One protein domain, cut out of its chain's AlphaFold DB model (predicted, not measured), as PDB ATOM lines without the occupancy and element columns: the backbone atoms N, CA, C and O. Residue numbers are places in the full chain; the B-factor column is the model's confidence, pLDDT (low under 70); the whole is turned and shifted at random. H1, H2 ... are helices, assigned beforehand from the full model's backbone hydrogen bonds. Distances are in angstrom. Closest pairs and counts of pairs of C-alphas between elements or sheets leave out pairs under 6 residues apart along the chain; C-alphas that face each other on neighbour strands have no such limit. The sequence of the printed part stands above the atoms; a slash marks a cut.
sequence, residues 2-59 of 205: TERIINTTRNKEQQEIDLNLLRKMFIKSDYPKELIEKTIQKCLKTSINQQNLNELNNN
ATOM      1  N   THR A   2     244.744 317.414 314.174       74.00
ATOM      2  CA  THR A   2     244.995 318.534 313.238       74.00
ATOM      3  C   THR A   2     244.946 318.129 311.758       74.00
ATOM      4  O   THR A   2     244.220 318.738 310.986       74.00
ATOM      5  N   GLU A   3     245.631 317.049 311.369       73.94
ATOM      6  CA  GLU A   3     245.628 316.539 309.983       73.94
ATOM      7  C   GLU A   3     244.233 316.137 309.483       73.94
ATOM      8  O   GLU A   3     243.910 316.325 308.315       73.94
ATOM      9  N   ARG A   4     243.375 315.607 310.366       72.81
ATOM     10  CA  ARG A   4     242.010 315.216 309.988       72.81
ATOM     11  C   ARG A   4     241.136 316.435 309.726       72.81
ATOM     12  O   ARG A   4     240.391 316.415 308.757       72.81
ATOM     13  N   ILE A   5     241.256 317.478 310.548       77.50
ATOM     14  CA  ILE A   5     240.540 318.749 310.354       77.50
ATOM     15  C   ILE A   5     240.953 319.366 309.012       77.50
ATOM     16  O   ILE A   5     240.100 319.705 308.201       77.50
ATOM     17  N   ILE A   6     242.260 319.408 308.733       77.44
ATOM     18  CA  ILE A   6     242.797 319.978 307.491       77.44
ATOM     19  C   ILE A   6     242.339 319.208 306.244       77.44
ATOM     20  O   ILE A   6     242.013 319.823 305.236       77.44
ATOM     21  N   ASN A   7     242.265 317.879 306.317       72.56
ATOM     22  CA  ASN A   7     241.919 317.051 305.159       72.56
ATOM     23  C   ASN A   7     240.408 316.847 304.953       72.56
ATOM     24  O   ASN A   7     239.999 316.430 303.871       72.56
ATOM     25  N   THR A   8     239.579 317.082 305.975       70.44
ATOM     26  CA  THR A   8     238.134 316.777 305.931       70.44
ATOM     27  C   THR A   8     237.278 318.032 305.760       70.44
ATOM     28  O   THR A   8     236.230 317.973 305.115       70.44
ATOM     29  N   THR A   9     237.705 319.173 306.307       72.75
ATOM     30  CA  THR A   9     236.913 320.407 306.285       72.75
ATOM     31  C   THR A   9     237.139 321.172 304.977       72.75
ATOM     32  O   THR A   9     238.236 321.646 304.705       72.75
ATOM     33  N   ARG A  10     236.089 321.299 304.148       69.38
ATOM     34  CA  ARG A  10     236.145 321.968 302.827       69.38
ATOM     35  C   ARG A  10     236.107 323.500 302.898       69.38
ATOM     36  O   ARG A  10     236.589 324.155 301.981       69.38
ATOM     37  N   ASN A  11     235.515 324.067 303.953       82.06
ATOM     38  CA  ASN A  11     235.423 325.515 304.158       82.06
ATOM     39  C   ASN A  11     236.591 326.007 305.036       82.06
ATOM     40  O   ASN A  11     236.765 325.518 306.154       82.06
ATOM     41  N   LYS A  12     237.354 326.991 304.541       78.62
ATOM     42  CA  LYS A  12     238.505 327.589 305.240       78.62
ATOM     43  C   LYS A  12     238.114 328.274 306.554       78.62
ATOM     44  O   LYS A  12     238.850 328.160 307.526       78.62
ATOM     45  N   GLU A  13     236.946 328.914 306.612       82.00
ATOM     46  CA  GLU A  13     236.470 329.582 307.832       82.00
ATOM     47  C   GLU A  13     236.160 328.565 308.938       82.00
ATOM     48  O   GLU A  13     236.604 328.706 310.076       82.00
ATOM     49  N   GLN A  14     235.471 327.475 308.588       80.88
ATOM     50  CA  GLN A  14     235.166 326.399 309.534       80.88
ATOM     51  C   GLN A  14     236.439 325.695 310.019       80.88
ATOM     52  O   GLN A  14     236.565 325.361 311.195       80.88
ATOM     53  N   GLN A  15     237.409 325.510 309.123       82.44
ATOM     54  CA  GLN A  15     238.704 324.929 309.459       82.44
ATOM     55  C   GLN A  15     239.440 325.771 310.511       82.44
ATOM     56  O   GLN A  15     240.035 325.218 311.438       82.44
ATOM     57  N   GLU A  16     239.385 327.098 310.402       84.50
ATOM     58  CA  GLU A  16     239.999 328.005 311.369       84.50
ATOM     59  C   GLU A  16     239.283 327.978 312.729       84.50
ATOM     60  O   GLU A  16     239.943 327.935 313.772       84.50
ATOM     61  N   ILE A  17     237.949 327.908 312.732       88.00
ATOM     62  CA  ILE A  17     237.146 327.741 313.953       88.00
ATOM     63  C   ILE A  17     237.525 326.442 314.679       88.00
ATOM     64  O   ILE A  17     237.813 326.465 315.880       88.00
ATOM     65  N   ASP A  18     237.591 325.323 313.955       87.06
ATOM     66  CA  ASP A  18     237.915 324.009 314.515       87.06
ATOM     67  C   ASP A  18     239.351 323.966 315.064       87.06
ATOM     68  O   ASP A  18     239.605 323.425 316.146       87.06
ATOM     69  N   LEU A  19     240.306 324.581 314.355       87.50
ATOM     70  CA  LEU A  19     241.689 324.715 314.821       87.50
ATOM     71  C   LEU A  19     241.779 325.583 316.080       87.50
ATOM     72  O   LEU A  19     242.534 325.256 316.998       87.50
ATOM     73  N   ASN A  20     240.993 326.655 316.167       88.44
ATOM     74  CA  ASN A  20     240.942 327.508 317.352       88.44
ATOM     75  C   ASN A  20     240.302 326.807 318.555       88.44
ATOM     76  O   ASN A  20     240.780 326.964 319.682       88.44
ATOM     77  N   LEU A  21     239.277 325.983 318.337       91.56
ATOM     78  CA  LEU A  21     238.703 325.137 319.382       91.56
ATOM     79  C   LEU A  21     239.740 324.135 319.908       91.56
ATOM     80  O   LEU A  21     239.951 324.028 321.116       91.56
ATOM     81  N   LEU A  22     240.446 323.466 318.996       89.06
ATOM     82  CA  LEU A  22     241.511 322.521 319.316       89.06
ATOM     83  C   LEU A  22     242.650 323.189 320.112       89.06
ATOM     84  O   LEU A  22     243.104 322.643 321.118       89.06
ATOM     85  N   ARG A  23     243.070 324.402 319.716       90.62
ATOM     86  CA  ARG A  23     244.051 325.214 320.463       90.62
ATOM     87  C   ARG A  23     243.590 325.464 321.897       90.62
ATOM     88  O   ARG A  23     244.357 325.226 322.830       90.62
ATOM     89  N   LYS A  24     242.339 325.896 322.085       91.25
ATOM     90  CA  LYS A  24     241.761 326.146 323.417       91.25
ATOM     91  C   LYS A  24     241.748 324.884 324.279       91.25
ATOM     92  O   LYS A  24     242.103 324.952 325.453       91.25
ATOM     93  N   MET A  25     241.393 323.734 323.705       90.31
ATOM     94  CA  MET A  25     241.391 322.451 324.419       90.31
ATOM     95  C   MET A  25     242.791 322.044 324.890       90.31
ATOM     96  O   MET A  25     242.947 321.606 326.030       90.31
ATOM     97  N   PHE A  26     243.808 322.213 324.043       90.62
ATOM     98  CA  PHE A  26     245.183 321.870 324.400       90.62
ATOM     99  C   PHE A  26     245.786 322.824 325.430       90.62
ATOM    100  O   PHE A  26     246.452 322.359 326.349       90.62
ATOM    101  N   ILE A  27     245.487 324.124 325.344       91.44
ATOM    102  CA  ILE A  27     245.887 325.098 326.372       91.44
ATOM    103  C   ILE A  27     245.235 324.755 327.715       91.44
ATOM    104  O   ILE A  27     245.908 324.777 328.736       91.44
ATOM    105  N   LYS A  28     243.946 324.388 327.717       92.31
ATOM    106  CA  LYS A  28     243.233 323.958 328.932       92.31
ATOM    107  C   LYS A  28     243.794 322.659 329.527       92.31
ATOM    108  O   LYS A  28     243.579 322.388 330.700       92.31
ATOM    109  N   SER A  29     244.475 321.856 328.716       91.31
ATOM    110  CA  SER A  29     245.100 320.599 329.135       91.31
ATOM    111  C   SER A  29     246.597 320.769 329.453       91.31
ATOM    112  O   SER A  29     247.330 319.787 329.398       91.31
ATOM    113  N   ASP A  30     247.051 322.003 329.714       89.81
ATOM    114  CA  ASP A  30     248.428 322.381 330.079       89.81
ATOM    115  C   ASP A  30     249.521 321.958 329.081       89.81
ATOM    116  O   ASP A  30     250.690 321.776 329.429       89.81
ATOM    117  N   TYR A  31     249.179 321.850 327.792       88.69
ATOM    118  CA  TYR A  31     250.183 321.618 326.753       88.69
ATOM    119  C   TYR A  31     250.960 322.910 326.428       88.69
ATOM    120  O   TYR A  31     250.353 323.978 326.290       88.69
ATOM    121  N   PRO A  32     252.290 322.840 326.205       92.12
ATOM    122  CA  PRO A  32     253.094 324.007 325.847       92.12
ATOM    123  C   PRO A  32     252.607 324.683 324.558       92.12
ATOM    124  O   PRO A  32     252.533 324.052 323.500       92.12
ATOM    125  N   LYS A  33     252.344 325.996 324.619       88.62
ATOM    126  CA  LYS A  33     251.834 326.789 323.481       88.62
ATOM    127  C   LYS A  33     252.723 326.693 322.241       88.62
ATOM    128  O   LYS A  33     252.214 326.541 321.132       88.62
ATOM    129  N   GLU A  34     254.042 326.713 322.430       88.69
ATOM    130  CA  GLU A  34     254.993 326.567 321.327       88.69
ATOM    131  C   GLU A  34     254.839 325.242 320.582       88.69
ATOM    132  O   GLU A  34     254.930 325.204 319.358       88.69
ATOM    133  N   LEU A  35     254.617 324.149 321.315       88.56
ATOM    134  CA  LEU A  35     254.499 322.820 320.731       88.56
ATOM    135  C   LEU A  35     253.222 322.710 319.892       88.56
ATOM    136  O   LEU A  35     253.250 322.140 318.799       88.56
ATOM    137  N   ILE A  36     252.126 323.293 320.383       88.50
ATOM    138  CA  ILE A  36     250.840 323.336 319.680       88.50
ATOM    139  C   ILE A  36     251.005 324.071 318.344       88.50
ATOM    140  O   ILE A  36     250.675 323.519 317.295       88.50
ATOM    141  N   GLU A  37     251.573 325.277 318.363       89.00
ATOM    142  CA  GLU A  37     251.694 326.105 317.159       89.00
ATOM    143  C   GLU A  37     252.702 325.521 316.155       89.00
ATOM    144  O   GLU A  37     252.390 325.405 314.968       89.00
ATOM    145  N   LYS A  38     253.853 325.013 316.626       89.69
ATOM    146  CA  LYS A  38     254.816 324.276 315.783       89.69
ATOM    147  C   LYS A  38     254.152 323.087 315.081       89.69
ATOM    148  O   LYS A  38     254.388 322.854 313.893       89.69
ATOM    149  N   THR A  39     253.301 322.346 315.790       86.06
ATOM    150  CA  THR A  39     252.593 321.183 315.237       86.06
ATOM    151  C   THR A  39     251.561 321.596 314.188       86.06
ATOM    152  O   THR A  39     251.513 320.995 313.116       86.06
ATOM    153  N   ILE A  40     250.772 322.645 314.448       85.62
ATOM    154  CA  ILE A  40     249.771 323.157 313.496       85.62
ATOM    155  C   ILE A  40     250.445 323.639 312.207       85.62
ATOM    156  O   ILE A  40     250.049 323.223 311.116       85.62
ATOM    157  N   GLN A  41     251.508 324.438 312.316       85.19
ATOM    158  CA  GLN A  41     252.244 324.946 311.154       85.19
ATOM    159  C   GLN A  41     252.869 323.824 310.324       85.19
ATOM    160  O   GLN A  41     252.820 323.854 309.092       85.19
ATOM    161  N   LYS A  42     253.427 322.803 310.985       86.19
ATOM    162  CA  LYS A  42     253.959 321.616 310.309       86.19
ATOM    163  C   LYS A  42     252.869 320.888 309.519       86.19
ATOM    164  O   LYS A  42     253.100 320.521 308.365       86.19
ATOM    165  N   CYS A  43     251.684 320.708 310.103       81.12
ATOM    166  CA  CYS A  43     250.559 320.059 309.429       81.12
ATOM    167  C   CYS A  43     250.065 320.865 308.214       81.12
ATOM    168  O   CYS A  43     249.843 320.277 307.158       81.12
ATOM    169  N   LEU A  44     249.962 322.195 308.325       80.75
ATOM    170  CA  LEU A  44     249.544 323.062 307.214       80.75
ATOM    171  C   LEU A  44     250.525 322.995 306.033       80.75
ATOM    172  O   LEU A  44     250.108 322.767 304.898       80.75
ATOM    173  N   LYS A  45     251.834 323.096 306.300       81.94
ATOM    174  CA  LYS A  45     252.882 322.973 305.267       81.94
ATOM    175  C   LYS A  45     252.858 321.607 304.576       81.94
ATOM    176  O   LYS A  45     253.007 321.519 303.360       81.94
ATOM    177  N   THR A  46     252.647 320.542 305.348       77.50
ATOM    178  CA  THR A  46     252.598 319.168 304.823       77.50
ATOM    179  C   THR A  46     251.391 318.961 303.907       77.50
ATOM    180  O   THR A  46     251.534 318.359 302.845       77.50
ATOM    181  N   SER A  47     250.227 319.508 304.272       70.69
ATOM    182  CA  SER A  47     249.009 319.429 303.456       70.69
ATOM    183  C   SER A  47     249.153 320.140 302.108       70.69
ATOM    184  O   SER A  47     248.759 319.588 301.085       70.69
ATOM    185  N   ILE A  48     249.744 321.340 302.090       70.44
ATOM    186  CA  ILE A  48     249.958 322.115 300.854       70.44
ATOM    187  C   ILE A  48     250.889 321.356 299.901       70.44
ATOM    188  O   ILE A  48     250.589 321.199 298.719       70.44
ATOM    189  N   ASN A  49     251.987 320.799 300.421       70.50
ATOM    190  CA  ASN A  49     252.908 320.002 299.611       70.50
ATOM    191  C   ASN A  49     252.240 318.740 299.042       70.50
ATOM    192  O   ASN A  49     252.490 318.387 297.892       70.50
ATOM    193  N   GLN A  50     251.375 318.074 299.813       64.62
ATOM    194  CA  GLN A  50     250.633 316.898 299.347       64.62
ATOM    195  C   GLN A  50     249.622 317.231 298.242       64.62
ATOM    196  O   GLN A  50     249.481 316.443 297.309       64.62
ATOM    197  N   GLN A  51     248.947 318.382 298.310       63.44
ATOM    198  CA  GLN A  51     248.040 318.837 297.249       63.44
ATOM    199  C   GLN A  51     248.802 319.078 295.936       63.44
ATOM    200  O   GLN A  51     248.448 318.484 294.919       63.44
ATOM    201  N   ASN A  52     249.928 319.798 295.990       61.28
ATOM    202  CA  ASN A  52     250.776 320.050 294.818       61.28
ATOM    203  C   ASN A  52     251.336 318.748 294.198       61.28
ATOM    204  O   ASN A  52     251.351 318.578 292.980       61.28
ATOM    205  N   LEU A  53     251.763 317.789 295.028       60.12
ATOM    206  CA  LEU A  53     252.252 316.474 294.581       60.12
ATOM    207  C   LEU A  53     251.160 315.615 293.925       60.12
ATOM    208  O   LEU A  53     251.457 314.831 293.020       60.12
ATOM    209  N   ASN A  54     249.912 315.731 294.373       58.25
ATOM    210  CA  ASN A  54     248.792 314.990 293.798       58.25
ATOM    211  C   ASN A  54     248.363 315.569 292.441       58.25
ATOM    212  O   ASN A  54     248.069 314.796 291.529       58.25
ATOM    213  N   GLU A  55     248.402 316.894 292.273       58.56
ATOM    214  CA  GLU A  55     248.156 317.554 290.982       58.56
ATOM    215  C   GLU A  55     249.215 317.173 289.934       58.56
ATOM    216  O   GLU A  55     248.868 316.797 288.815       58.56
ATOM    217  N   LEU A  56     250.496 317.134 290.316       59.41
ATOM    218  CA  LEU A  56     251.594 316.686 289.445       59.41
ATOM    219  C   LEU A  56     251.495 315.199 289.045       59.41
ATOM    220  O   LEU A  56     251.902 314.824 287.944       59.41
ATOM    221  N   ASN A  57     250.962 314.338 289.917       55.47
ATOM    222  CA  ASN A  57     250.866 312.893 289.673       55.47
ATOM    223  C   ASN A  57     249.604 312.463 288.909       55.47
ATOM    224  O   ASN A  57     249.610 311.382 288.319       55.47
ATOM    225  N   ASN A  58     248.544 313.276 288.882       53.72
ATOM    226  CA  ASN A  58     247.324 312.976 288.119       53.72
ATOM    227  C   ASN A  58     247.513 313.090 286.594       53.72
ATOM    228  O   ASN A  58     246.721 312.524 285.849       53.72
ATOM    229  N   ASN A  59     248.587 313.740 286.135       55.28
ATOM    230  CA  ASN A  59     248.936 313.851 284.713       55.28
ATOM    231  C   ASN A  59     249.737 312.656 284.165       55.28
ATOM    232  O   ASN A  59     250.048 312.621 282.976       55.28
TER     233      ASN A  59
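This is residues 2 to 59 of the 205 residues of the protein "Hypothetical protein" of Rotaria sordida (UniProt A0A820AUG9). Two helices, H2 and the longer H3, form a V that is joined at one end by a tight turn, and the short helix H1 packs on both arms from one side of the V, toward its open end. Residues 49 to 59, of which 49 to 58 belong to H3, stand free of the rest, stick out beyond the body and add to the length. The printed part has 58 residues, with three named helices in the order H1, H2, H3 and no named strand, and its class is all helix. It is loose, with a radius of gyration of the C-alphas of 13.3 A, and spans 46 by 21 by 13 A.

H1 covers residues 2 to 8 and begins at C-alpha 2, (244.995, 318.534, 313.238). H2 covers residues 12 to 28 and is 24.4 A long from first to last C-alpha. H3 covers residues 33 to 58, is 38.2 A long and ends at C-alpha 58, (247.324, 312.976, 288.119).

H1 and H2 form a helical hairpin, at a shallow tilt of 25 degrees, opposite ways. H1 touches H2 at residues 15 to 19 alone, and the closest C-alphas are those of Ile 5 and Gln 15, 6.5 A apart. H1 touches H3 at residues 40 to 47 alone, with the C-alphas of Glu 3 and Cys 43 closest at 6.1 A. These two run the same way at a steep tilt of 36 degrees, only just past shallow. H2 and H3, also a helical hairpin, run opposite ways at a shallow tilt of 32 degrees. They only just touch, with 3 pairs of C-alphas within 8 A, through residues 23 to 27 of H2 and 33 to 36 of H3; the closest C-alphas are those of Ile 27 and Lys 33, 6.8 A apart. In H1, H2 and H3 every O i to N i+4 pair is within hydrogen-bond range.

The C-alphas farthest apart are those of Asp 30 and Asn 59, at 46.2 A. Without residues 49 to 59 the body spans 30 by 19 by 14 A. The printed part has no cut, and both links are tight. The mean pLDDT of the printed part is 79.1; residue 10 and residues 50 to 59 are under 70.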